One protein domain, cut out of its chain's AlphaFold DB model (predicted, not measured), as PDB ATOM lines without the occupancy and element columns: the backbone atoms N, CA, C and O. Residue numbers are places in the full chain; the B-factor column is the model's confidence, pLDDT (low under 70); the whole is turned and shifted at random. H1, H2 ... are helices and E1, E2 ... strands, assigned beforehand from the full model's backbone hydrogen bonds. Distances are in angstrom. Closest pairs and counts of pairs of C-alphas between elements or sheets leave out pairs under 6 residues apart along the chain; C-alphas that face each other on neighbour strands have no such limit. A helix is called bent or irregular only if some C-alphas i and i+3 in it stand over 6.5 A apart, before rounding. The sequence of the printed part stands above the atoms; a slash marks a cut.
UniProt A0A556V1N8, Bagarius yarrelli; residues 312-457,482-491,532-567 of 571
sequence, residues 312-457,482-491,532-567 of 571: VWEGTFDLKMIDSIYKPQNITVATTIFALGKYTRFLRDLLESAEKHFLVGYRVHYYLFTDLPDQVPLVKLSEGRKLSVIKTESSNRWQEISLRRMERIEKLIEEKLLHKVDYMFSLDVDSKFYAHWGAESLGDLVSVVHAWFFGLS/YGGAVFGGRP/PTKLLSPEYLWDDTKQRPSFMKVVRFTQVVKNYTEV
ATOM      1  N   VAL A 312     134.041 138.617  80.414       93.75
ATOM      2  CA  VAL A 312     133.246 139.061  79.257       93.75
ATOM      3  C   VAL A 312     132.122 140.005  79.703       93.75
ATOM      4  O   VAL A 312     131.128 139.557  80.272       93.75
ATOM      5  N   TRP A 313     132.256 141.290  79.393       92.06
ATOM      6  CA  TRP A 313     131.250 142.355  79.537       92.06
ATOM      7  C   TRP A 313     130.894 143.006  78.190       92.06
ATOM      8  O   TRP A 313     131.677 142.968  77.237       92.06
ATOM      9  N   GLU A 314     129.759 143.687  78.097       89.56
ATOM     10  CA  GLU A 314     129.391 144.482  76.927       89.56
ATOM     11  C   GLU A 314     130.352 145.655  76.699       89.56
ATOM     12  O   GLU A 314     130.764 146.378  77.613       89.56
ATOM     13  N   GLY A 315     130.729 145.854  75.439       81.94
ATOM     14  CA  GLY A 315     131.835 146.723  75.050       81.94
ATOM     15  C   GLY A 315     133.200 146.069  75.233       81.94
ATOM     16  O   GLY A 315     134.138 146.429  74.532       81.94
ATOM     17  N   THR A 316     133.335 145.032  76.056       77.88
ATOM     18  CA  THR A 316     134.584 144.285  76.117       77.88
ATOM     19  C   THR A 316     134.689 143.261  74.993       77.88
ATOM     20  O   THR A 316     135.227 142.199  75.244       77.88
ATOM     21  N   PHE A 317     134.175 143.502  73.781       76.81
ATOM     22  CA  PHE A 317     134.457 142.728  72.560       76.81
ATOM     23  C   PHE A 317     133.993 143.400  71.281       76.81
ATOM     24  O   PHE A 317     132.986 144.092  71.247       76.81
ATOM     25  N   ASP A 318     134.770 143.175  70.213       76.25
ATOM     26  CA  ASP A 318     134.425 143.574  68.854       76.25
ATOM     27  C   ASP A 318     133.846 142.363  68.122       76.25
ATOM     28  O   ASP A 318     134.572 141.456  67.707       76.25
ATOM     29  N   LEU A 319     132.525 142.369  67.956       76.69
ATOM     30  CA  LEU A 319     131.782 141.308  67.280       76.69
ATOM     31  C   LEU A 319     132.286 141.015  65.866       76.69
ATOM     32  O   LEU A 319     132.361 139.849  65.485       76.69
ATOM     33  N   LYS A 320     132.675 142.038  65.093       76.31
ATOM     34  CA  LYS A 320     133.177 141.841  63.725       76.31
ATOM     35  C   LYS A 320     134.496 141.081  63.754       76.31
ATOM     36  O   LYS A 320     134.717 140.199  62.926       76.31
ATOM     37  N   MET A 321     135.355 141.387  64.725       68.75
ATOM     38  CA  MET A 321     136.612 140.668  64.904       68.75
ATOM     39  C   MET A 321     136.384 139.225  65.367       68.75
ATOM     40  O   MET A 321     136.967 138.315  64.774       68.75
ATOM     41  N   ILE A 322     135.530 139.008  66.375       76.81
ATOM     42  CA  ILE A 322     135.160 137.668  66.864       76.81
ATOM     43  C   ILE A 322     134.645 136.802  65.705       76.81
ATOM     44  O   ILE A 322     135.145 135.698  65.484       76.81
ATOM     45  N   ASP A 323     133.707 137.330  64.918       78.69
ATOM     46  CA  ASP A 323     133.114 136.616  63.790       78.69
ATOM     47  C   ASP A 323     134.129 136.327  62.681       78.69
ATOM     48  O   ASP A 323     134.138 135.221  62.146       78.69
ATOM     49  N   SER A 324     135.030 137.268  62.369       72.00
ATOM     50  CA  SER A 324     136.083 137.056  61.361       72.00
ATOM     51  C   SER A 324     137.036 135.909  61.712       72.00
ATOM     52  O   SER A 324     137.639 135.312  60.824       72.00
ATOM     53  N   ILE A 325     137.160 135.592  63.004       76.19
ATOM     54  CA  ILE A 325     138.015 134.519  63.506       76.19
ATOM     55  C   ILE A 325     137.244 133.205  63.528       76.19
ATOM     56  O   ILE A 325     137.741 132.201  63.022       76.19
ATOM     57  N   TYR A 326     136.056 133.187  64.134       81.81
ATOM     58  CA  TYR A 326     135.363 131.939  64.443       81.81
ATOM     59  C   TYR A 326     134.433 131.445  63.337       81.81
ATOM     60  O   TYR A 326     134.308 130.231  63.176       81.81
ATOM     61  N   LYS A 327     133.810 132.325  62.543       85.62
ATOM     62  CA  LYS A 327     132.925 131.875  61.454       85.62
ATOM     63  C   LYS A 327     133.654 131.015  60.411       85.62
ATOM     64  O   LYS A 327     133.115 129.962  60.074       85.62
ATOM     65  N   PRO A 328     134.879 131.353  59.955       86.81
ATOM     66  CA  PRO A 328     135.611 130.508  59.005       86.81
ATOM     67  C   PRO A 328     135.984 129.120  59.542       86.81
ATOM     68  O   PRO A 328     136.263 128.223  58.755       86.81
ATOM     69  N   GLN A 329     135.999 128.929  60.866       86.44
ATOM     70  CA  GLN A 329     136.367 127.657  61.499       86.44
ATOM     71  C   GLN A 329     135.220 126.637  61.516       86.44
ATOM     72  O   GLN A 329     135.436 125.500  61.917       86.44
ATOM     73  N   ASN A 330     134.011 127.023  61.087       90.69
ATOM     74  CA  ASN A 330     132.839 126.144  61.027       90.69
ATOM     75  C   ASN A 330     132.504 125.464  62.374       90.69
ATOM     76  O   ASN A 330     132.147 124.285  62.435       90.69
ATOM     77  N   ILE A 331     132.624 126.243  63.454       94.75
ATOM     78  CA  ILE A 331     132.469 125.785  64.836       94.75
ATOM     79  C   ILE A 331     131.086 125.169  65.082       94.75
ATOM     80  O   ILE A 331     130.050 125.763  64.761       94.75
ATOM     81  N   THR A 332     131.082 124.003  65.725       97.69
ATOM     82  CA  THR A 332     129.897 123.305  66.225       97.69
ATOM     83  C   THR A 332     129.883 123.293  67.753       97.69
ATOM     84  O   THR A 332     130.831 122.839  68.393       97.69
ATOM     85  N   VAL A 333     128.777 123.756  68.345       98.56
ATOM     86  CA  VAL A 333     128.596 123.844  69.800       98.56
ATOM     87  C   VAL A 333     127.471 122.924  70.272       98.56
ATOM     88  O   VAL A 333     126.342 123.011  69.792       98.56
ATOM     89  N   ALA A 334     127.751 122.053  71.241       98.69
ATOM     90  CA  ALA A 334     126.728 121.266  71.929       98.69
ATOM     91  C   ALA A 334     126.165 122.034  73.134       98.69
ATOM     92  O   ALA A 334     126.913 122.636  73.893       98.69
ATOM     93  N   THR A 335     124.855 122.018  73.354       98.56
ATOM     94  CA  THR A 335     124.241 122.698  74.508       98.56
ATOM     95  C   THR A 335     123.361 121.730  75.276       98.56
ATOM     96  O   THR A 335     122.403 121.209  74.711       98.56
ATOM     97  N   THR A 336     123.683 121.458  76.540       98.44
ATOM     98  CA  THR A 336     122.883 120.574  77.396       98.44
ATOM     99  C   THR A 336     121.871 121.378  78.197       98.44
ATOM    100  O   THR A 336     122.209 122.403  78.788       98.44
ATOM    101  N   ILE A 337     120.628 120.903  78.199       97.25
ATOM    102  CA  ILE A 337     119.500 121.513  78.909       97.25
ATOM    103  C   ILE A 337     118.778 120.394  79.658       97.25
ATOM    104  O   ILE A 337     118.531 119.328  79.090       97.25
ATOM    105  N   PHE A 338     118.432 120.630  80.920       94.69
ATOM    106  CA  PHE A 338     117.701 119.679  81.756       94.69
ATOM    107  C   PHE A 338     116.335 120.260  82.105       94.69
ATOM    108  O   PHE A 338     116.253 121.287  82.771       94.69
ATOM    109  N   ALA A 339     115.266 119.602  81.661       92.69
ATOM    110  CA  ALA A 339     113.892 120.024  81.903       92.69
ATOM    111  C   ALA A 339     113.088 118.856  82.471       92.69
ATOM    112  O   ALA A 339     112.468 118.095  81.727       92.69
ATOM    113  N   LEU A 340     113.161 118.691  83.793       89.19
ATOM    114  CA  LEU A 340     112.512 117.590  84.503       89.19
ATOM    115  C   LEU A 340     111.213 118.037  85.173       89.19
ATOM    116  O   LEU A 340     111.152 119.102  85.798       89.19
ATOM    117  N   GLY A 341     110.176 117.214  85.062       87.81
ATOM    118  CA  GLY A 341     108.859 117.480  85.616       87.81
ATOM    119  C   GLY A 341     108.316 118.827  85.148       87.81
ATOM    120  O   GLY A 341     108.261 119.131  83.960       87.81
ATOM    121  N   LYS A 342     107.939 119.686  86.098       87.88
ATOM    122  CA  LYS A 342     107.296 120.975  85.799       87.88
ATOM    123  C   LYS A 342     108.209 121.986  85.103       87.88
ATOM    124  O   LYS A 342     107.684 122.981  84.604       87.88
ATOM    125  N   TYR A 343     109.522 121.751  85.054       89.19
ATOM    126  CA  TYR A 343     110.482 122.631  84.384       89.19
ATOM    127  C   TYR A 343     110.382 122.585  82.849       89.19
ATOM    128  O   TYR A 343     110.892 123.488  82.187       89.19
ATOM    129  N   THR A 344     109.664 121.616  82.264       91.50
ATOM    130  CA  THR A 344     109.351 121.599  80.819       91.50
ATOM    131  C   THR A 344     108.646 122.868  80.346       91.50
ATOM    132  O   THR A 344     108.843 123.285  79.207       91.50
ATOM    133  N   ARG A 345     107.899 123.543  81.232       92.44
ATOM    134  CA  ARG A 345     107.200 124.801  80.924       92.44
ATOM    135  C   ARG A 345     108.125 125.921  80.439       92.44
ATOM    136  O   ARG A 345     107.673 126.784  79.699       92.44
ATOM    137  N   PHE A 346     109.401 125.904  80.832       93.88
ATOM    138  CA  PHE A 346     110.366 126.947  80.472       93.88
ATOM    139  C   PHE A 346     111.022 126.718  79.100       93.88
ATOM    140  O   PHE A 346     111.632 127.629  78.543       93.88
ATOM    141  N   LEU A 347     110.868 125.524  78.512       95.69
ATOM    142  CA  LEU A 347     111.566 125.142  77.281       95.69
ATOM    143  C   LEU A 347     111.239 126.034  76.091       95.69
ATOM    144  O   LEU A 347     112.132 126.340  75.303       95.69
ATOM    145  N   ARG A 348     109.970 126.428  75.939       95.69
ATOM    146  CA  ARG A 348     109.541 127.234  74.792       95.69
ATOM    147  C   ARG A 348     110.262 128.575  74.789       95.69
ATOM    148  O   ARG A 348     110.910 128.907  73.804       95.69
ATOM    149  N   ASP A 349     110.191 129.295  75.905       95.50
ATOM    150  CA  ASP A 349     110.827 130.602  76.055       95.50
ATOM    151  C   ASP A 349     112.346 130.529  75.882       95.50
ATOM    152  O   ASP A 349     112.929 131.364  75.185       95.50
ATOM    153  N   LEU A 350     112.988 129.517  76.471       97.06
ATOM    154  CA  LEU A 350     114.426 129.310  76.333       97.06
ATOM    155  C   LEU A 350     114.818 129.064  74.873       97.06
ATOM    156  O   LEU A 350     115.698 129.747  74.359       97.06
ATOM    157  N   LEU A 351     114.174 128.112  74.192       98.00
ATOM    158  CA  LEU A 351     114.534 127.730  72.823       98.00
ATOM    159  C   LEU A 351     114.216 128.843  71.814       98.00
ATOM    160  O   LEU A 351     115.054 129.160  70.973       98.00
ATOM    161  N   GLU A 352     113.045 129.479  71.910       98.00
ATOM    162  CA  GLU A 352     112.662 130.578  71.013       98.00
ATOM    163  C   GLU A 352     113.560 131.811  71.194       98.00
ATOM    164  O   GLU A 352     113.871 132.500  70.221       98.00
ATOM    165  N   SER A 353     113.999 132.098  72.423       98.25
ATOM    166  CA  SER A 353     114.962 133.176  72.670       98.25
ATOM    167  C   SER A 353     116.390 132.799  72.263       98.25
ATOM    168  O   SER A 353     117.103 133.640  71.713       98.25
ATOM    169  N   ALA A 354     116.795 131.539  72.436       98.12
ATOM    170  CA  ALA A 354     118.092 131.041  71.986       98.12
ATOM    171  C   ALA A 354     118.252 131.166  70.463       98.12
ATOM    172  O   ALA A 354     119.297 131.614  69.999       98.12
ATOM    173  N   GLU A 355     117.214 130.881  69.675       97.81
ATOM    174  CA  GLU A 355     117.267 131.064  68.215       97.81
ATOM    175  C   GLU A 355     117.453 132.527  67.784       97.81
ATOM    176  O   GLU A 355     117.976 132.785  66.701       97.81
ATOM    177  N   LYS A 356     117.084 133.496  68.630       98.12
ATOM    178  CA  LYS A 356     117.268 134.931  68.357       98.12
ATOM    179  C   LYS A 356     118.635 135.461  68.784       98.12
ATOM    180  O   LYS A 356     119.083 136.472  68.247       98.12
ATOM    181  N   HIS A 357     119.269 134.831  69.770       98.25
ATOM    182  CA  HIS A 357     120.354 135.465  70.521       98.25
ATOM    183  C   HIS A 357     121.573 134.579  70.774       98.25
ATOM    184  O   HIS A 357     122.681 135.103  70.871       98.25
ATOM    185  N   PHE A 358     121.396 133.263  70.875       98.31
ATOM    186  CA  PHE A 358     122.436 132.333  71.293       98.31
ATOM    187  C   PHE A 358     123.169 131.732  70.094       98.31
ATOM    188  O   PHE A 358     122.633 130.910  69.349       98.31
ATOM    189  N   LEU A 359     124.431 132.117  69.930       97.38
ATOM    190  CA  LEU A 359     125.356 131.640  68.906       97.38
ATOM    191  C   LEU A 359     124.723 131.684  67.507       97.38
ATOM    192  O   LEU A 359     124.807 130.726  66.736       97.38
ATOM    193  N   VAL A 360     124.045 132.790  67.189       96.25
ATOM    194  CA  VAL A 360     123.407 133.001  65.884       96.25
ATOM    195  C   VAL A 360     124.476 132.998  64.789       96.25
ATOM    196  O   VAL A 360     125.508 133.658  64.902       96.25
ATOM    197  N   GLY A 361     124.239 132.228  63.725       93.06
ATOM    198  CA  GLY A 361     125.207 132.018  62.644       93.06
ATOM    199  C   GLY A 361     126.258 130.934  62.918       93.06
ATOM    200  O   GLY A 361     127.111 130.710  62.064       93.06
ATOM    201  N   TYR A 362     126.191 130.250  64.065       95.62
ATOM    202  CA  TYR A 362     126.998 129.069  64.376       95.62
ATOM    203  C   TYR A 362     126.139 127.802  64.397       95.62
ATOM    204  O   TYR A 362     124.918 127.846  64.591       95.62
ATOM    205  N   ARG A 363     126.797 126.651  64.235       98.12
ATOM    206  CA  ARG A 363     126.151 125.339  64.304       98.12
ATOM    207  C   ARG A 363     125.928 124.975  65.765       98.12
ATOM    208  O   ARG A 363     126.884 124.916  66.537       98.12
ATOM    209  N   VAL A 364     124.683 124.710  66.148       98.50
ATOM    210  CA  VAL A 364     124.331 124.390  67.541       98.50
ATOM    211  C   VAL A 364     123.519 123.107  67.609       98.50
ATOM    212  O   VAL A 364     122.522 122.940  66.910       98.50
ATOM    213  N   HIS A 365     123.930 122.191  68.479       98.50
ATOM    214  CA  HIS A 365     123.163 120.990  68.791       98.50
ATOM    215  C   HIS A 365     122.692 121.042  70.241       98.50
ATOM    216  O   HIS A 365     123.479 120.858  71.167       98.50
ATOM    217  N   TYR A 366     121.398 121.271  70.437       98.62
ATOM    218  CA  TYR A 366     120.760 121.171  71.741       98.62
ATOM    219  C   TYR A 366     120.520 119.701  72.106       98.62
ATOM    220  O   TYR A 366     119.907 118.948  71.346       98.62
ATOM    221  N   TYR A 367     120.977 119.305  73.287       98.44
ATOM    222  CA  TYR A 367     120.719 118.015  73.909       98.44
ATOM    223  C   TYR A 367     119.827 118.241  75.125       98.44
ATOM    224  O   TYR A 367     120.283 118.696  76.176       98.44
ATOM    225  N   LEU A 368     118.541 117.951  74.951       97.94
ATOM    226  CA  LEU A 368     117.524 118.152  75.968       97.94
ATOM    227  C   LEU A 368     117.281 116.855  76.733       97.94
ATOM    228  O   LEU A 368     116.769 115.890  76.173       97.94
ATOM    229  N   PHE A 369     117.598 116.858  78.021       96.38
ATOM    230  CA  PHE A 369     117.258 115.786  78.945       96.38
ATOM    231  C   PHE A 369     115.905 116.087  79.592       96.38
ATOM    232  O   PHE A 369     115.757 117.094  80.286       96.38
ATOM    233  N   THR A 370     114.919 115.219  79.370       94.50
ATOM    234  CA  THR A 370     113.577 115.366  79.955       94.50
ATOM    235  C   THR A 370     112.912 114.016  80.230       94.50
ATOM    236  O   THR A 370     113.125 113.041  79.507       94.50
ATOM    237  N   ASP A 371     112.133 113.947  81.301       92.19
ATOM    238  CA  ASP A 371     111.243 112.833  81.638       92.19
ATOM    239  C   ASP A 371     109.920 112.875  80.862       92.19
ATOM    240  O   ASP A 371     109.207 111.874  80.804       92.19
ATOM    241  N   LEU A 372     109.626 114.002  80.207       94.31
ATOM    242  CA  LEU A 372     108.374 114.284  79.510       94.31
ATOM    243  C   LEU A 372     108.646 114.685  78.044       94.31
ATOM    244  O   LEU A 372     108.402 115.831  77.662       94.31
ATOM    245  N   PRO A 373     109.152 113.763  77.197       95.06
ATOM    246  CA  PRO A 373     109.505 114.062  75.806       95.06
ATOM    247  C   PRO A 373     108.322 114.589  74.979       95.06
ATOM    248  O   PRO A 373     108.517 115.436  74.113       95.06
ATOM    249  N   ASP A 374     107.098 114.161  75.293       94.25
ATOM    250  CA  ASP A 374     105.882 114.598  74.596       94.25
ATOM    251  C   ASP A 374     105.493 116.054  74.916       94.25
ATOM    252  O   ASP A 374     104.688 116.655  74.209       94.25
ATOM    253  N   GLN A 375     106.071 116.648  75.969       93.19
ATOM    254  CA  GLN A 375     105.865 118.055  76.336       93.19
ATOM    255  C   GLN A 375     106.921 118.992  75.739       93.19
ATOM    256  O   GLN A 375     106.889 120.199  75.991       93.19
ATOM    257  N   VAL A 376     107.871 118.467  74.960       95.88
ATOM    258  CA  VAL A 376     108.891 119.293  74.312       95.88
ATOM    259  C   VAL A 376     108.229 120.132  73.212       95.88
ATOM    260  O   VAL A 376     107.619 119.575  72.298       95.88
ATOM    261  N   PRO A 377     108.330 121.472  73.264       94.50
ATOM    262  CA  PRO A 377     107.659 122.328  72.298       94.50
ATOM    263  C   PRO A 377     108.288 122.200  70.908       94.50
ATOM    264  O   PRO A 377     109.509 122.158  70.757       94.50
ATOM    265  N   LEU A 378     107.443 122.229  69.876       92.94
ATOM    266  CA  LEU A 378     107.891 122.395  68.495       92.94
ATOM    267  C   LEU A 378     108.362 123.840  68.293       92.94
ATOM    268  O   LEU A 378     107.550 124.768  68.262       92.94
ATOM    269  N   VAL A 379     109.676 124.020  68.165       94.75
ATOM    270  CA  VAL A 379     110.326 125.307  67.883       94.75
ATOM    271  C   VAL A 379     111.057 125.198  66.552       94.75
ATOM    272  O   VAL A 379     111.788 124.237  66.308       94.75
ATOM    273  N   LYS A 380     110.855 126.181  65.670       96.00
ATOM    274  CA  LYS A 380     111.555 126.242  64.385       96.00
ATOM    275  C   LYS A 380     113.013 126.624  64.629       96.00
ATOM    276  O   LYS A 380     113.280 127.732  65.080       96.00
ATOM    277  N   LEU A 381     113.929 125.717  64.304       97.12
ATOM    278  CA  LEU A 381     115.367 125.948  64.413       97.12
ATOM    279  C   LEU A 381     115.939 126.458  63.090       97.12
ATOM    280  O   LEU A 381     115.490 126.065  62.010       97.12
ATOM    281  N   SER A 382     116.929 127.334  63.189       95.88
ATOM    282  CA  SER A 382     117.649 127.889  62.044       95.88
ATOM    283  C   SER A 382     118.571 126.846  61.399       95.88
ATOM    284  O   SER A 382     118.870 125.801  61.981       95.88
ATOM    285  N   GLU A 383     119.052 127.132  60.189       95.00
ATOM    286  CA  GLU A 383     119.979 126.246  59.479       95.00
ATOM    287  C   GLU A 383     121.226 125.918  60.320       95.00
ATOM    288  O   GLU A 383     121.764 126.763  61.036       95.00
ATOM    289  N   GLY A 384     121.682 124.663  60.254       95.12
ATOM    290  CA  GLY A 384     122.837 124.190  61.020       95.12
ATOM    291  C   GLY A 384     122.554 123.946  62.506       95.12
ATOM    292  O   GLY A 384     123.487 123.623  63.247       95.12
ATOM    293  N   ARG A 385     121.292 124.062  62.946       98.25
ATOM    294  CA  ARG A 385     120.877 123.861  64.336       98.25
ATOM    295  C   ARG A 385     119.913 122.690  64.474       98.25
ATOM    296  O   ARG A 385     119.076 122.449  63.609       98.25
ATOM    297  N   LYS A 386     120.048 121.935  65.561       97.50
ATOM    298  CA  LYS A 386     119.238 120.734  65.822       97.50
ATOM    299  C   LYS A 386     118.983 120.532  67.307       97.50
ATOM    300  O   LYS A 386     119.806 120.901  68.139       97.50
ATOM    301  N   LEU A 387     117.865 119.885  67.614       98.19
ATOM    302  CA  LEU A 387     117.469 119.474  68.956       98.19
ATOM    303  C   LEU A 387     117.369 117.948  69.001       98.19
ATOM    304  O   LEU A 387     116.687 117.341  68.180       98.19
ATOM    305  N   SER A 388     118.049 117.324  69.959       97.69
ATOM    306  CA  SER A 388     117.874 115.912  70.295       97.69
ATOM    307  C   SER A 388     117.309 115.787  71.698       97.69
ATOM    308  O   SER A 388     117.909 116.266  72.660       97.69
ATOM    309  N   VAL A 389     116.168 115.114  71.799       97.75
ATOM    310  CA  VAL A 389     115.507 114.820  73.069       97.75
ATOM    311  C   VAL A 389     116.019 113.481  73.589       97.75
ATOM    312  O   VAL A 389     115.973 112.470  72.890       97.75
ATOM    313  N   ILE A 390     116.533 113.480  74.814       96.19
ATOM    314  CA  ILE A 390     117.017 112.301  75.526       96.19
ATOM    315  C   ILE A 390     116.048 112.050  76.675       96.19
ATOM    316  O   ILE A 390     116.032 112.790  77.663       96.19
ATOM    317  N   LYS A 391     115.237 110.995  76.537       93.38
ATOM    318  CA  LYS A 391     114.337 110.563  77.605       93.38
ATOM    319  C   LYS A 391     115.166 110.176  78.825       93.38
ATOM    320  O   LYS A 391     116.090 109.370  78.725       93.38
ATOM    321  N   THR A 392     114.838 110.759  79.967       87.75
ATOM    322  CA  THR A 392     115.567 110.554  81.212       87.75
ATOM    323  C   THR A 392     114.618 110.290  82.365       87.75
ATOM    324  O   THR A 392     113.540 110.861  82.432       87.75
ATOM    325  N   GLU A 393     115.029 109.453  83.308       81.56
ATOM    326  CA  GLU A 393     114.270 109.258  84.541       81.56
ATOM    327  C   GLU A 393     114.432 110.462  85.472       81.56
ATOM    328  O   GLU A 393     115.555 110.933  85.711       81.56
ATOM    329  N   SER A 394     113.303 110.931  86.001       70.81
ATOM    330  CA  SER A 394     113.226 111.972  87.025       70.81
ATOM    331  C   SER A 394     113.472 111.400  88.426       70.81
ATOM    332  O   SER A 394     113.500 110.185  88.621       70.81
ATOM    333  N   SER A 395     113.668 112.278  89.407       67.88
ATOM    334  CA  SER A 395     113.703 111.929  90.831       67.88
ATOM    335  C   SER A 395     112.845 112.917  91.619       67.88
ATOM    336  O   SER A 395     112.707 114.079  91.241       67.88
ATOM    337  N   ASN A 396     112.258 112.460  92.724       64.31
ATOM    338  CA  ASN A 396     111.500 113.305  93.647       64.31
ATOM    339  C   ASN A 396     112.405 114.142  94.576       64.31
ATOM    340  O   ASN A 396     111.892 115.003  95.295       64.31
ATOM    341  N   ARG A 397     113.728 113.915  94.551       67.75
ATOM    342  CA  ARG A 397     114.740 114.701  95.266       67.75
ATOM    343  C   ARG A 397     115.556 115.536  94.286       67.75
ATOM    344  O   ARG A 397     116.232 115.001  93.407       67.75
ATOM    345  N   TRP A 398     115.551 116.853  94.476       61.91
ATOM    346  CA  TRP A 398     116.325 117.783  93.645       61.91
ATOM    347  C   TRP A 398     117.836 117.472  93.655       61.91
ATOM    348  O   TRP A 398     118.526 117.632  92.653       61.91
ATOM    349  N   GLN A 399     118.342 116.930  94.761       58.81
ATOM    350  CA  GLN A 399     119.736 116.518  94.923       58.81
ATOM    351  C   GLN A 399     120.111 115.348  94.005       58.81
ATOM    352  O   GLN A 399     121.196 115.327  93.427       58.81
ATOM    353  N   GLU A 400     119.206 114.385  93.819       69.00
ATOM    354  CA  GLU A 400     119.426 113.297  92.866       69.00
ATOM    355  C   GLU A 400     119.362 113.797  91.424       69.00
ATOM    356  O   GLU A 400     120.103 113.301  90.579       69.00
ATOM    357  N   ILE A 401     118.524 114.797  91.138       69.81
ATOM    358  CA  ILE A 401     118.489 115.467  89.830       69.81
ATOM    359  C   ILE A 401     119.845 116.128  89.533       69.81
ATOM    360  O   ILE A 401     120.400 115.924  88.453       69.81
ATOM    361  N   SER A 402     120.400 116.850  90.507       60.44
ATOM    362  CA  SER A 402     121.709 117.508  90.432       60.44
ATOM    363  C   SER A 402     122.869 116.517  90.237       60.44
ATOM    364  O   SER A 402     123.658 116.654  89.300       60.44
ATOM    365  N   LEU A 403     122.937 115.443  91.032       67.75
ATOM    366  CA  LEU A 403     123.973 114.412  90.883       67.75
ATOM    367  C   LEU A 403     123.886 113.711  89.520       67.75
ATOM    368  O   LEU A 403     124.897 113.533  88.833       67.75
ATOM    369  N   ARG A 404     122.667 113.382  89.080       80.38
ATOM    370  CA  ARG A 404     122.418 112.772  87.767       80.38
ATOM    371  C   ARG A 404     122.732 113.726  86.614       80.38
ATOM    372  O   ARG A 404     123.030 113.247  85.524       80.38
ATOM    373  N   ARG A 405     122.697 115.051  86.811       88.19
ATOM    374  CA  ARG A 405     123.094 116.031  85.783       88.19
ATOM    375  C   ARG A 405     124.557 115.843  85.392       88.19
ATOM    376  O   ARG A 405     124.840 115.692  84.206       88.19
ATOM    377  N   MET A 406     125.467 115.805  86.369       92.31
ATOM    378  CA  MET A 406     126.904 115.637  86.110       92.31
ATOM    379  C   MET A 406     127.194 114.307  85.406       92.31
ATOM    380  O   MET A 406     127.877 114.293  84.385       92.31
ATOM    381  N   GLU A 407     126.590 113.213  85.880       92.06
ATOM    382  CA  GLU A 407     126.722 111.883  85.269       92.06
ATOM    383  C   GLU A 407     126.202 111.836  83.822       92.06
ATOM    384  O   GLU A 407     126.815 111.237  82.940       92.06
ATOM    385  N   ARG A 408     125.064 112.477  83.542       94.25
ATOM    386  CA  ARG A 408     124.474 112.493  82.195       94.25
ATOM    387  C   ARG A 408     125.286 113.336  81.224       94.25
ATOM    388  O   ARG A 408     125.404 112.960  80.060       94.25
ATOM    389  N   ILE A 409     125.845 114.453  81.691       96.81
ATOM    390  CA  ILE A 409     126.760 115.267  80.890       96.81
ATOM    391  C   ILE A 409     128.041 114.478  80.599       96.81
ATOM    392  O   ILE A 409     128.468 114.459  79.450       96.81
ATOM    393  N   GLU A 410     128.608 113.786  81.593       96.25
ATOM    394  CA  GLU A 410     129.771 112.899  81.430       96.25
ATOM    395  C   GLU A 410     129.532 111.854  80.334       96.25
ATOM    396  O   GLU A 410     130.234 111.863  79.322       96.25
ATOM    397  N   LYS A 411     128.472 111.045  80.468       96.38
ATOM    398  CA  LYS A 411     128.104 110.017  79.478       96.38
ATOM    399  C   LYS A 411     127.878 110.601  78.088       96.38
ATOM    400  O   LYS A 411     128.367 110.067  77.097       96.38
ATOM    401  N   LEU A 412     127.168 111.729  77.995       97.56
ATOM    402  CA  LEU A 412     126.934 112.391  76.715       97.56
ATOM    403  C   LEU A 412     128.249 112.800  76.045       97.56
ATOM    404  O   LEU A 412     128.393 112.623  74.834       97.56
ATOM    405  N   ILE A 413     129.193 113.354  76.812       97.94
ATOM    406  CA  ILE A 413     130.486 113.770  76.274       97.94
ATOM    407  C   ILE A 413     131.249 112.562  75.735       97.94
ATOM    408  O   ILE A 413     131.663 112.591  74.574       97.94
ATOM    409  N   GLU A 414     131.383 111.514  76.547       96.62
ATOM    410  CA  GLU A 414     132.130 110.298  76.216       96.62
ATOM    411  C   GLU A 414     131.554 109.579  74.991       96.62
ATOM    412  O   GLU A 414     132.290 109.216  74.076       96.62
ATOM    413  N   GLU A 415     130.232 109.432  74.924       95.25
ATOM    414  CA  GLU A 415     129.574 108.678  73.855       95.25
ATOM    415  C   GLU A 415     129.409 109.492  72.560       95.25
ATOM    416  O   GLU A 415     129.409 108.937  71.452       95.25
ATOM    417  N   LYS A 416     129.184 110.811  72.670       95.00
ATOM    418  CA  LYS A 416     128.646 111.605  71.552       95.00
ATOM    419  C   LYS A 416     129.364 112.907  71.243       95.00
ATOM    420  O   LYS A 416     129.190 113.364  70.117       95.00
ATOM    421  N   LEU A 417     130.121 113.516  72.157       95.38
ATOM    422  CA  LEU A 417     130.667 114.865  71.920       95.38
ATOM    423  C   LEU A 417     132.178 114.890  71.686       95.38
ATOM    424  O   LEU A 417     132.636 115.732  70.913       95.38
ATOM    425  N   LEU A 418     132.948 113.981  72.297       90.94
ATOM    426  CA  LEU A 418     134.399 113.923  72.093       90.94
ATOM    427  C   LEU A 418     134.735 113.831  70.598       90.94
ATOM    428  O   LEU A 418     134.231 112.967  69.882       90.94
ATOM    429  N   HIS A 419     135.577 114.758  70.136       86.06
ATOM    430  CA  HIS A 419     136.027 114.893  68.744       86.06
ATOM    431  C   HIS A 419     134.928 115.174  67.698       86.06
ATOM    432  O   HIS A 419     135.231 115.195  66.506       86.06
ATOM    433  N   LYS A 420     133.668 115.404  68.106       92.50
ATOM    434  CA  LYS A 420     132.537 115.683  67.193       92.50
ATOM    435  C   LYS A 420     132.006 117.111  67.280       92.50
ATOM    436  O   LYS A 420     131.307 117.551  66.370       92.50
ATOM    437  N   VAL A 421     132.303 117.812  68.369       96.38
ATOM    438  CA  VAL A 421     131.962 119.224  68.569       96.38
ATOM    439  C   VAL A 421     133.184 119.963  69.097       96.38
ATOM    440  O   VAL A 421     134.042 119.366  69.747       96.38
ATOM    441  N   ASP A 422     133.251 121.261  68.838       97.00
ATOM    442  CA  ASP A 422     134.387 122.092  69.234       97.00
ATOM    443  C   ASP A 422     134.233 122.605  70.670       97.00
ATOM    444  O   ASP A 422     135.199 122.676  71.430       97.00
ATOM    445  N   TYR A 423     132.996 122.936  71.053       98.44
ATOM    446  CA  TYR A 423     132.656 123.480  72.366       98.44
ATOM    447  C   TYR A 423     131.332 122.925  72.876       98.44
ATOM    448  O   TYR A 423     130.505 122.416  72.115       98.44
ATOM    449  N   MET A 424     131.099 123.089  74.173       98.50
ATOM    450  CA  MET A 424     129.803 122.861  74.776       98.50
ATOM    451  C   MET A 424     129.469 123.839  75.899       98.50
ATOM    452  O   MET A 424     130.358 124.335  76.588       98.50
ATOM    453  N   PHE A 425     128.174 124.052  76.116       98.56
ATOM    454  CA  PHE A 425     127.620 124.720  77.292       98.56
ATOM    455  C   PHE A 425     126.598 123.818  77.986       98.56
ATOM    456  O   PHE A 425     125.900 123.044  77.334       98.56
ATOM    457  N   SER A 426     126.493 123.930  79.306       98.00
ATOM    458  CA  SER A 426     125.340 123.474  80.075       98.00
ATOM    459  C   SER A 426     124.602 124.696  80.590       98.00
ATOM    460  O   SER A 426     125.230 125.566  81.193       98.00
ATOM    461  N   LEU A 427     123.300 124.752  80.324       97.56
ATOM    462  CA  LEU A 427     122.433 125.867  80.686       97.56
ATOM    463  C   LEU A 427     121.240 125.352  81.487       97.56
ATOM    464  O   LEU A 427     120.644 124.328  81.134       97.56
ATOM    465  N   ASP A 428     120.870 126.078  82.535       93.69
ATOM    466  CA  ASP A 428     119.616 125.825  83.236       93.69
ATOM    467  C   ASP A 428     118.419 126.238  82.378       93.69
ATOM    468  O   ASP A 428     118.451 127.228  81.643       93.69
ATOM    469  N   VAL A 429     117.352 125.441  82.452       93.88
ATOM    470  CA  VAL A 429     116.194 125.616  81.570       93.88
ATOM    471  C   VAL A 429     115.308 126.796  81.963       93.88
ATOM    472  O   VAL A 429     114.602 127.357  81.134       93.88
ATOM    473  N   ASP A 430     115.330 127.176  83.234       91.44
ATOM    474  CA  ASP A 430     114.507 128.223  83.835       91.44
ATOM    475  C   ASP A 430     115.106 129.620  83.621       91.44
ATOM    476  O   ASP A 430     115.130 130.462  84.520       91.44
ATOM    477  N   SER A 431     115.597 129.852  82.409       93.75
ATOM    478  CA  SER A 431     116.286 131.066  82.001       93.75
ATOM    479  C   SER A 431     115.899 131.455  80.572       93.75
ATOM    480  O   SER A 431     115.415 130.631  79.794       93.75
ATOM    481  N   LYS A 432     116.088 132.725  80.213       95.38
ATOM    482  CA  LYS A 432     115.700 133.272  78.904       95.38
ATOM    483  C   LYS A 432     116.767 134.215  78.362       95.38
ATOM    484  O   LYS A 432     117.361 134.981  79.121       95.38
ATOM    485  N   PHE A 433     117.003 134.165  77.049       97.81
ATOM    486  CA  PHE A 433     117.922 135.076  76.368       97.81
ATOM    487  C   PHE A 433     117.219 136.381  75.971       97.81
ATOM    488  O   PHE A 433     116.100 136.366  75.461       97.81
ATOM    489  N   TYR A 434     117.893 137.511  76.157       96.44
ATOM    490  CA  TYR A 434     117.370 138.853  75.862       96.44
ATOM    491  C   TYR A 434     118.275 139.670  74.937       96.44
ATOM    492  O   TYR A 434     117.834 140.663  74.358       96.44
ATOM    493  N   ALA A 435     119.535 139.268  74.786       97.31
ATOM    494  CA  ALA A 435     120.500 139.949  73.936       97.31
ATOM    495  C   ALA A 435     121.567 138.976  73.431       97.31
ATOM    496  O   ALA A 435     121.660 137.846  73.904       97.31
ATOM    497  N   HIS A 436     122.376 139.441  72.474       97.00
ATOM    498  CA  HIS A 436     123.451 138.675  71.839       97.00
ATOM    499  C   HIS A 436     124.289 137.883  72.851       97.00
ATOM    500  O   HIS A 436     124.846 138.468  73.779       97.00
ATOM    501  N   TRP A 437     124.426 136.583  72.613       97.81
ATOM    502  CA  TRP A 437     125.381 135.689  73.254       97.81
ATOM    503  C   TRP A 437     126.085 134.914  72.148       97.81
ATOM    504  O   TRP A 437     125.503 134.014  71.554       97.81
ATOM    505  N   GLY A 438     127.341 135.223  71.862       95.88
ATOM    506  CA  GLY A 438     128.053 134.692  70.705       95.88
ATOM    507  C   GLY A 438     129.376 134.020  71.040       95.88
ATOM    508  O   GLY A 438     129.638 133.580  72.166       95.88
ATOM    509  N   ALA A 439     130.228 133.931  70.019       94.88
ATOM    510  CA  ALA A 439     131.519 133.268  70.117       94.88
ATOM    511  C   ALA A 439     132.510 133.987  71.054       94.88
ATOM    512  O   ALA A 439     133.514 133.396  71.459       94.88
ATOM    513  N   GLU A 440     132.209 135.214  71.496       94.81
ATOM    514  CA  GLU A 440     132.962 135.887  72.556       94.81
ATOM    515  C   GLU A 440     132.962 135.089  73.867       94.81
ATOM    516  O   GLU A 440     133.900 135.223  74.651       94.81
ATOM    517  N   SER A 441     131.964 134.220  74.073       96.38
ATOM    518  CA  SER A 441     131.814 133.359  75.251       96.38
ATOM    519  C   SER A 441     132.599 132.038  75.183       96.38
ATOM    520  O   SER A 441     132.736 131.366  76.203       96.38
ATOM    521  N   LEU A 442     133.154 131.653  74.025       96.06
ATOM    522  CA  LEU A 442     133.810 130.348  73.836       96.06
ATOM    523  C   LEU A 442     135.217 130.314  74.442       96.06
ATOM    524  O   LEU A 442     136.026 131.198  74.179       96.06
ATOM    525  N   GLY A 443     135.548 129.285  75.220       90.94
ATOM    526  CA  GLY A 443     136.859 129.119  75.855       90.94
ATOM    527  C   GLY A 443     137.173 127.653  76.148       90.94
ATOM    528  O   GLY A 443     136.345 126.782  75.910       90.94
ATOM    529  N   ASP A 444     138.373 127.366  76.652       90.81
ATOM    530  CA  ASP A 444     138.787 126.002  77.019       90.81
ATOM    531  C   ASP A 444     137.923 125.502  78.180       90.81
ATOM    532  O   ASP A 444     137.397 124.396  78.157       90.81
ATOM    533  N   LEU A 445     137.755 126.361  79.179       97.06
ATOM    534  CA  LEU A 445     136.884 126.188  80.328       97.06
ATOM    535  C   LEU A 445     136.219 127.534  80.630       97.06
ATOM    536  O   LEU A 445     136.918 128.547  80.757       97.06
ATOM    537  N   VAL A 446     134.891 127.537  80.710       98.25
ATOM    538  CA  VAL A 446     134.046 128.729  80.823       98.25
ATOM    539  C   VAL A 446     133.156 128.612  82.056       98.25
ATOM    540  O   VAL A 446     132.553 127.566  82.299       98.25
ATOM    541  N   SER A 447     133.068 129.699  82.813       97.81
ATOM    542  CA  SER A 447     132.169 129.851  83.960       97.81
ATOM    543  C   SER A 447     131.543 131.245  83.953       97.81
ATOM    544  O   SER A 447     131.990 132.098  83.186       97.81
ATOM    545  N   VAL A 448     130.544 131.502  84.798       97.88
ATOM    546  CA  VAL A 448     129.880 132.808  84.943       97.88
ATOM    547  C   VAL A 448     129.940 133.298  86.388       97.88
ATOM    548  O   VAL A 448     129.825 132.501  87.319       97.88
ATOM    549  N   VAL A 449     130.109 134.605  86.594       96.81
ATOM    550  CA  VAL A 449     130.006 135.205  87.932       96.81
ATOM    551  C   VAL A 449     128.540 135.303  88.341       96.81
ATOM    552  O   VAL A 449     127.720 135.857  87.612       96.81
ATOM    553  N   HIS A 450     128.211 134.803  89.528       95.44
ATOM    554  CA  HIS A 450     126.841 134.790  90.029       95.44
ATOM    555  C   HIS A 450     126.332 136.201  90.379       95.44
ATOM    556  O   HIS A 450     126.973 136.936  91.140       95.44
ATOM    557  N   ALA A 451     125.135 136.562  89.899       93.06
ATOM    558  CA  ALA A 451     124.549 137.901  90.042       93.06
ATOM    559  C   ALA A 451     124.442 138.408  91.491       93.06
ATOM    560  O   ALA A 451     124.654 139.592  91.766       93.06
ATOM    561  N   TRP A 452     124.129 137.525  92.445       92.06
ATOM    562  CA  TRP A 452     123.977 137.904  93.857       92.06
ATOM    563  C   TRP A 452     125.291 138.123  94.610       92.06
ATOM    564  O   TRP A 452     125.294 138.846  95.604       92.06
ATOM    565  N   PHE A 453     126.392 137.548  94.128       93.00
ATOM    566  CA  PHE A 453     127.692 137.598  94.802       93.00
ATOM    567  C   PHE A 453     128.700 138.505  94.099       93.00
ATOM    568  O   PHE A 453     129.743 138.825  94.672       93.00
ATOM    569  N   PHE A 454     128.388 138.962  92.886       87.94
ATOM    570  CA  PHE A 454     129.173 139.977  92.200       87.94
ATOM    571  C   PHE A 454     129.339 141.241  93.065       87.94
ATOM    572  O   PHE A 454     128.366 141.776  93.595       87.94
ATOM    573  N   GLY A 455     130.584 141.707  93.209       84.88
ATOM    574  CA  GLY A 455     130.940 142.879  94.020       84.88
ATOM    575  C   GLY A 455     131.024 142.630  95.532       84.88
ATOM    576  O   GLY A 455     131.351 143.550  96.279       84.88
ATOM    577  N   LEU A 456     130.758 141.408  96.009       89.19
ATOM    578  CA  LEU A 456     130.918 141.053  97.420       89.19
ATOM    579  C   LEU A 456     132.315 140.487  97.710       89.19
ATOM    580  O   LEU A 456     132.949 139.855  96.870       89.19
ATOM    581  N   SER A 457     132.784 140.674  98.945       91.00
ATOM    582  CA  SER A 457     134.010 140.043  99.443       91.00
ATOM    583  C   SER A 457     133.839 138.528  99.594       91.00
ATOM    584  O   SER A 457     132.787 138.088 100.061       91.00
ATOM    585  N   TYR A 482     130.929 131.422  91.469       97.81
ATOM    586  CA  TYR A 482     130.520 130.984  90.143       97.81
ATOM    587  C   TYR A 482     129.093 130.432  90.175       97.81
ATOM    588  O   TYR A 482     128.757 129.669  91.081       97.81
ATOM    589  N   GLY A 483     128.269 130.797  89.192       95.12
ATOM    590  CA  GLY A 483     126.893 130.303  89.090       95.12
ATOM    591  C   GLY A 483     126.813 128.924  88.434       95.12
ATOM    592  O   GLY A 483     127.335 128.725  87.340       95.12
ATOM    593  N   GLY A 484     126.127 127.979  89.076       92.25
ATOM    594  CA  GLY A 484     125.949 126.604  88.603       92.25
ATOM    595  C   GLY A 484     125.049 126.481  87.374       92.25
ATOM    596  O   GLY A 484     125.120 125.482  86.659       92.25
ATOM    597  N   ALA A 485     124.263 127.522  87.088       93.19
ATOM    598  CA  ALA A 485     123.333 127.552  85.967       93.19
ATOM    599  C   ALA A 485     124.006 127.635  84.589       93.19
ATOM    600  O   ALA A 485     123.376 127.317  83.580       93.19
ATOM    601  N   VAL A 486     125.270 128.073  84.530       96.62
ATOM    602  CA  VAL A 486     126.035 128.183  83.283       96.62
ATOM    603  C   VAL A 486     127.470 127.728  83.508       96.62
ATOM    604  O   VAL A 486     128.241 128.349  84.239       96.62
ATOM    605  N   PHE A 487     127.878 126.701  82.776       98.00
ATOM    606  CA  PHE A 487     129.288 126.364  82.594       98.00
ATOM    607  C   PHE A 487     129.510 125.773  81.207       98.00
ATOM    608  O   PHE A 487     128.578 125.316  80.545       98.00
ATOM    609  N   GLY A 488     130.752 125.775  80.737       98.25
ATOM    610  CA  GLY A 488     131.052 125.248  79.416       98.25
ATOM    611  C   GLY A 488     132.533 125.199  79.102       98.25
ATOM    612  O   GLY A 488     133.390 125.299  79.979       98.25
ATOM    613  N   GLY A 489     132.826 125.046  77.820       97.94
ATOM    614  CA  GLY A 489     134.169 125.039  77.274       97.94
ATOM    615  C   GLY A 489     134.365 123.915  76.272       97.94
ATOM    616  O   GLY A 489     133.408 123.433  75.669       97.94
ATOM    617  N   ARG A 490     135.606 123.479  76.087       97.31
ATOM    618  CA  ARG A 490     135.896 122.321  75.245       97.31
ATOM    619  C   ARG A 490     135.396 121.015  75.879       97.31
ATOM    620  O   ARG A 490     135.555 120.860  77.098       97.31
ATOM    621  N   PRO A 491     134.897 120.041  75.095       98.12
ATOM    622  CA  PRO A 491     134.394 118.771  75.621       98.12
ATOM    623  C   PRO A 491     135.351 118.062  76.587       98.12
ATOM    624  O   PRO A 491     134.931 117.641  77.658       98.12
ATOM    625  N   PRO A 532     138.988 128.944  85.388       93.19
ATOM    626  CA  PRO A 532     138.354 129.038  84.079       93.19
ATOM    627  C   PRO A 532     139.195 129.928  83.163       93.19
ATOM    628  O   PRO A 532     139.692 130.974  83.571       93.19
ATOM    629  N   THR A 533     139.348 129.521  81.906       87.44
ATOM    630  CA  THR A 533     140.084 130.294  80.888       87.44
ATOM    631  C   THR A 533     139.299 131.490  80.364       87.44
ATOM    632  O   THR A 533     139.865 132.361  79.713       87.44
ATOM    633  N   LYS A 534     137.993 131.522  80.629       92.25
ATOM    634  CA  LYS A 534     137.095 132.613  80.283       92.25
ATOM    635  C   LYS A 534     136.008 132.709  81.342       92.25
ATOM    636  O   LYS A 534     135.414 131.693  81.705       92.25
ATOM    637  N   LEU A 535     135.776 133.911  81.844       97.25
ATOM    638  CA  LEU A 535     134.764 134.177  82.853       97.25
ATOM    639  C   LEU A 535     133.700 135.077  82.233       97.25
ATOM    640  O   LEU A 535     134.017 136.108  81.657       97.25
ATOM    641  N   LEU A 536     132.440 134.684  82.291       97.94
ATOM    642  CA  LEU A 536     131.340 135.518  81.830       97.94
ATOM    643  C   LEU A 536     130.922 136.442  82.977       97.94
ATOM    644  O   LEU A 536     130.841 136.009  84.130       97.94
ATOM    645  N   SER A 537     130.686 137.716  82.674       96.88
ATOM    646  CA  SER A 537     130.127 138.644  83.657       96.88
ATOM    647  C   SER A 537     128.688 138.261  84.027       96.88
ATOM    648  O   SER A 537     128.057 137.468  83.319       96.88
ATOM    649  N   PRO A 538     128.111 138.873  85.074       95.69
ATOM    650  CA  PRO A 538     126.702 138.682  85.402       95.69
ATOM    651  C   PRO A 538     125.716 139.093  84.290       95.69
ATOM    652  O   PRO A 538     124.543 138.756  84.387       95.69
ATOM    653  N   GLU A 539     126.146 139.756  83.205       96.56
ATOM    654  CA  GLU A 539     125.299 139.965  82.014       96.56
ATOM    655  C   GLU A 539     124.820 138.638  81.395       96.56
ATOM    656  O   GLU A 539     123.773 138.592  80.748       96.56
ATOM    657  N   TYR A 540     125.603 137.570  81.572       97.69
ATOM    658  CA  TYR A 540     125.365 136.229  81.033       97.69
ATOM    659  C   TYR A 540     124.657 135.293  82.026       97.69
ATOM    660  O   TYR A 540     124.386 134.144  81.688       97.69
ATOM    661  N   LEU A 541     124.376 135.754  83.245       95.75
ATOM    662  CA  LEU A 541     123.511 135.076  84.206       95.75
ATOM    663  C   LEU A 541     123.029 136.108  85.228       95.75
ATOM    664  O   LEU A 541     123.663 136.314  86.267       95.75
ATOM    665  N   TRP A 542     121.925 136.770  84.901       94.81
ATOM    666  CA  TRP A 542     121.267 137.730  85.779       94.81
ATOM    667  C   TRP A 542     120.054 137.119  86.494       94.81
ATOM    668  O   TRP A 542     119.620 136.009  86.186       94.81
ATOM    669  N   ASP A 543     119.527 137.857  87.465       89.56
ATOM    670  CA  ASP A 543     118.280 137.552  88.160       89.56
ATOM    671  C   ASP A 543     117.370 138.778  88.043       89.56
ATOM    672  O   ASP A 543     117.719 139.860  88.525       89.56
ATOM    673  N   ASP A 544     116.215 138.619  87.396       83.88
ATOM    674  CA  ASP A 544     115.269 139.714  87.135       83.88
ATOM    675  C   ASP A 544     114.672 140.322  88.415       83.88
ATOM    676  O   ASP A 544     114.146 141.435  88.382       83.88
ATOM    677  N   THR A 545     114.783 139.647  89.564       85.31
ATOM    678  CA  THR A 545     114.393 140.218  90.864       85.31
ATOM    679  C   THR A 545     115.404 141.242  91.391       85.31
ATOM    680  O   THR A 545     115.083 142.042  92.273       85.31
ATOM    681  N   LYS A 546     116.629 141.255  90.850       85.56
ATOM    682  CA  LYS A 546     117.704 142.159  91.257       85.56
ATOM    683  C   LYS A 546     117.705 143.416  90.392       85.56
ATOM    684  O   LYS A 546     117.743 143.354  89.162       85.56
ATOM    685  N   GLN A 547     117.767 144.581  91.040       86.69
ATOM    686  CA  GLN A 547     117.926 145.848  90.329       86.69
ATOM    687  C   GLN A 547     119.228 145.841  89.518       86.69
ATOM    688  O   GLN A 547     120.318 145.663  90.071       86.69
ATOM    689  N   ARG A 548     119.109 146.057  88.205       87.56
ATOM    690  CA  ARG A 548     120.252 146.143  87.293       87.56
ATOM    691  C   ARG A 548     121.139 147.344  87.665       87.56
ATOM    692  O   ARG A 548     120.641 148.474  87.638       87.56
ATOM    693  N   PRO A 549     122.433 147.142  87.969       85.50
ATOM    694  CA  PRO A 549     123.361 148.238  88.226       85.50
ATOM    695  C   PRO A 549     123.546 149.135  86.998       85.50
ATOM    696  O   PRO A 549     123.492 148.658  85.867       85.50
ATOM    697  N   SER A 550     123.831 150.422  87.207       84.62
ATOM    698  CA  SER A 550     123.990 151.405  86.121       84.62
ATOM    699  C   SER A 550     125.151 151.100  85.170       84.62
ATOM    700  O   SER A 550     125.054 151.399  83.982       84.62
ATOM    701  N   PHE A 551     126.229 150.479  85.660       80.69
ATOM    702  CA  PHE A 551     127.363 150.065  84.826       80.69
ATOM    703  C   PHE A 551     127.046 148.838  83.951       80.69
ATOM    704  O   PHE A 551     127.754 148.576  82.982       80.69
ATOM    705  N   MET A 552     125.999 148.064  84.257       89.25
ATOM    706  CA  MET A 552     125.623 146.907  83.450       89.25
ATOM    707  C   MET A 552     124.830 147.368  82.223       89.25
ATOM    708  O   MET A 552     123.653 147.722  82.317       89.25
ATOM    709  N   LYS A 553     125.478 147.346  81.055       89.88
ATOM    710  CA  LYS A 553     124.909 147.887  79.810       89.88
ATOM    711  C   LYS A 553     123.789 147.011  79.248       89.88
ATOM    712  O   LYS A 553     122.838 147.528  78.666       89.88
ATOM    713  N   VAL A 554     123.884 145.694  79.430       94.88
ATOM    714  CA  VAL A 554     122.953 144.722  78.845       94.88
ATOM    715  C   VAL A 554     122.735 143.534  79.778       94.88
ATOM    716  O   VAL A 554     123.615 143.173  80.549       94.88
ATOM    717  N   VAL A 555     121.560 142.916  79.692       95.12
ATOM    718  CA  VAL A 555     121.292 141.586  80.254       95.12
ATOM    719  C   VAL A 555     121.080 140.656  79.068       95.12
ATOM    720  O   VAL A 555     120.202 140.898  78.241       95.12
ATOM    721  N   ARG A 556     121.924 139.631  78.937       97.38
ATOM    722  CA  ARG A 556     121.889 138.671  77.823       97.38
ATOM    723  C   ARG A 556     121.087 137.442  78.175       97.38
ATOM    724  O   ARG A 556     120.381 136.933  77.314       97.38
ATOM    725  N   PHE A 557     121.203 136.983  79.416       97.00
ATOM    726  CA  PHE A 557     120.565 135.775  79.910       97.00
ATOM    727  C   PHE A 557     120.220 135.946  81.383       97.00
ATOM    728  O   PHE A 557     121.054 136.394  82.169       97.00
ATOM    729  N   THR A 558     118.988 135.625  81.744       93.50
ATOM    730  CA  THR A 558     118.461 135.841  83.095       93.50
ATOM    731  C   THR A 558     117.600 134.665  83.513       93.50
ATOM    732  O   THR A 558     116.920 134.058  82.675       93.50
ATOM    733  N   GLN A 559     117.638 134.347  84.801       89.00
ATOM    734  CA  GLN A 559     116.753 133.365  85.403       89.00
ATOM    735  C   GLN A 559     115.344 133.947  85.501       89.00
ATOM    736  O   GLN A 559     115.142 135.046  86.017       89.00
ATOM    737  N   VAL A 560     114.352 133.197  85.019       84.75
ATOM    738  CA  VAL A 560     112.962 133.653  85.071       84.75
ATOM    739  C   VAL A 560     112.440 133.603  86.504       84.75
ATOM    740  O   VAL A 560     112.717 132.659  87.258       84.75
ATOM    741  N   VAL A 561     111.643 134.611  86.866       79.81
ATOM    742  CA  VAL A 561     110.937 134.652  88.150       79.81
ATOM    743  C   VAL A 561     110.010 133.440  88.239       79.81
ATOM    744  O   VAL A 561     109.187 133.198  87.357       79.81
ATOM    745  N   LYS A 562     110.158 132.660  89.309       79.31
ATOM    746  CA  LYS A 562     109.415 131.415  89.517       79.31
ATOM    747  C   LYS A 562     109.119 131.201  90.993       79.31
ATOM    748  O   LYS A 562     109.936 131.510  91.858       79.31
ATOM    749  N   ASN A 563     107.961 130.617  91.269       77.81
ATOM    750  CA  ASN A 563     107.614 130.147  92.599       77.81
ATOM    751  C   ASN A 563     108.205 128.744  92.810       77.81
ATOM    752  O   ASN A 563     107.735 127.775  92.212       77.81
ATOM    753  N   TYR A 564     109.239 128.627  93.650       72.88
ATOM    754  CA  TYR A 564     109.926 127.355  93.902       72.88
ATOM    755  C   TYR A 564     108.990 126.258  94.420       72.88
ATOM    756  O   TYR A 564     109.139 125.107  94.011       72.88
ATOM    757  N   THR A 565     107.992 126.610  95.234       70.94
ATOM    758  CA  THR A 565     106.991 125.673  95.765       70.94
ATOM    759  C   THR A 565     106.097 125.099  94.663       70.94
ATOM    760  O   THR A 565     105.625 123.971  94.762       70.94
ATOM    761  N   GLU A 566     105.879 125.845  93.579       75.00
ATOM    762  CA  GLU A 566     105.073 125.372  92.454       75.00
ATOM    763  C   GLU A 566     105.854 124.460  91.510       75.00
ATOM    764  O   GLU A 566     105.257 123.549  90.932       75.00
ATOM    765  N   VAL A 567     107.158 124.695  91.328       75.88
ATOM    766  CA  VAL A 567     107.969 124.016  90.300       75.88
ATOM    767  C   VAL A 567     108.833 122.875  90.833       75.88
ATOM    768  O   VAL A 567     109.111 121.947  90.072       75.88
TER     769      VAL A 567
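AT A GLANCE: This is residues 312 to 457, 482 to 491 and 532 to 567 of the 571 residues of a protein of Bagarius yarrelli (UniProt A0A556V1N8). A twisted wall of seven strands runs through the domain, with H3 packed over one face and H2 over the other; a small two-strand sheet, E5 with E9, lies by H2, and H1 and H4 lie far out. The printed part has 192 residues, in the order H1 E1 H2 E2 E3 H3 E4 E5 E6 E7 E8 E9 H4. The large sheet is mixed, in the order E3 E2 E1 E4 E7 E6 E8, and the class is mixed, helices and strands. The whole is compact and rounded, with a radius of gyration of the C-alphas of 16.2 A and spans of 43 by 39 by 31 A.

IN THESE COORDINATES: Find C-alpha 332 at (129.897, 123.305, 66.225); from there E1 runs 20.1 A to residue 338. Beside it look for E2, residues 363 to 370, 22.4 A, and next to E2 for the edge strand E3, residues 385 to 391, 19.9 A. Further on are E4, 423 to 428, 17.1 A, E7, 482 to 489, which bends by 102 degrees at 485, E6, 445 to 449, and E8, 534 to 536. H2 spans 341 to 357, 26.1 A, and H3 398 to 417, 26.2 A. E5 is 431 to 433 and E9 557 to 559. H1, 319 to 329, begins at (131.782, 141.308, 67.280); H4, 564 to 567, ends at (107.969, 124.016, 90.300).

HOW THE PARTS SIT: Start at parallel E1 and E2, where N 335 and O 365 are 2.8 A apart. E3 is parallel to E2, with N 388 and O 366 at 2.8 A, and E4 to E1, with N 336 and O 425 at 2.8 A. E7 is antiparallel to E4, N 426 to O 487 at 2.8 A, and to E6, N 446 to O 488 at 2.8 A; E8 is parallel to E6, N 536 to O 447 at 2.8 A. In these three layers, helices on both faces of a sheet, H3 is on the sheet at a height of 8.9 A, with C-alphas 336 and 409 closest to E1 at 7.4 A. H2, irregular with C-alphas 345 and 348 7.0 A apart, is on the opposite face at a height of 9.1 A. E1, H2, E2 form a strand-helix-strand unit, parallel neighbours with a helix between; E3, H3, E4 form a split one, with E2 and E1 between its strands; both crossovers are right-handed. The closest C-alphas of H2 and E5 are Leu 350 and Lys 432, 4.9 A; E5 and E9 are antiparallel, N 432 to O 558 at 2.9 A. H1 and H4 are not on the large sheet. Backbone O i to N i+4 pairs are within hydrogen-bond range in 5 of 7 for H1, 7 of 13 for H2 and 15 of 16 for H3; H4 is too short for one.

THE WHOLE: The farthest C-alphas, Ser 324 and Asn 396, are 47.0 A apart. Look for two cuts, 13.4 A from C-alpha 457 to 482 and 13.9 A from 491 to 532. The links E2 to E3, E5 to E6 and E8 to E9 are long. In this model pLDDT is under 70 at residues 321 and 395 to 403.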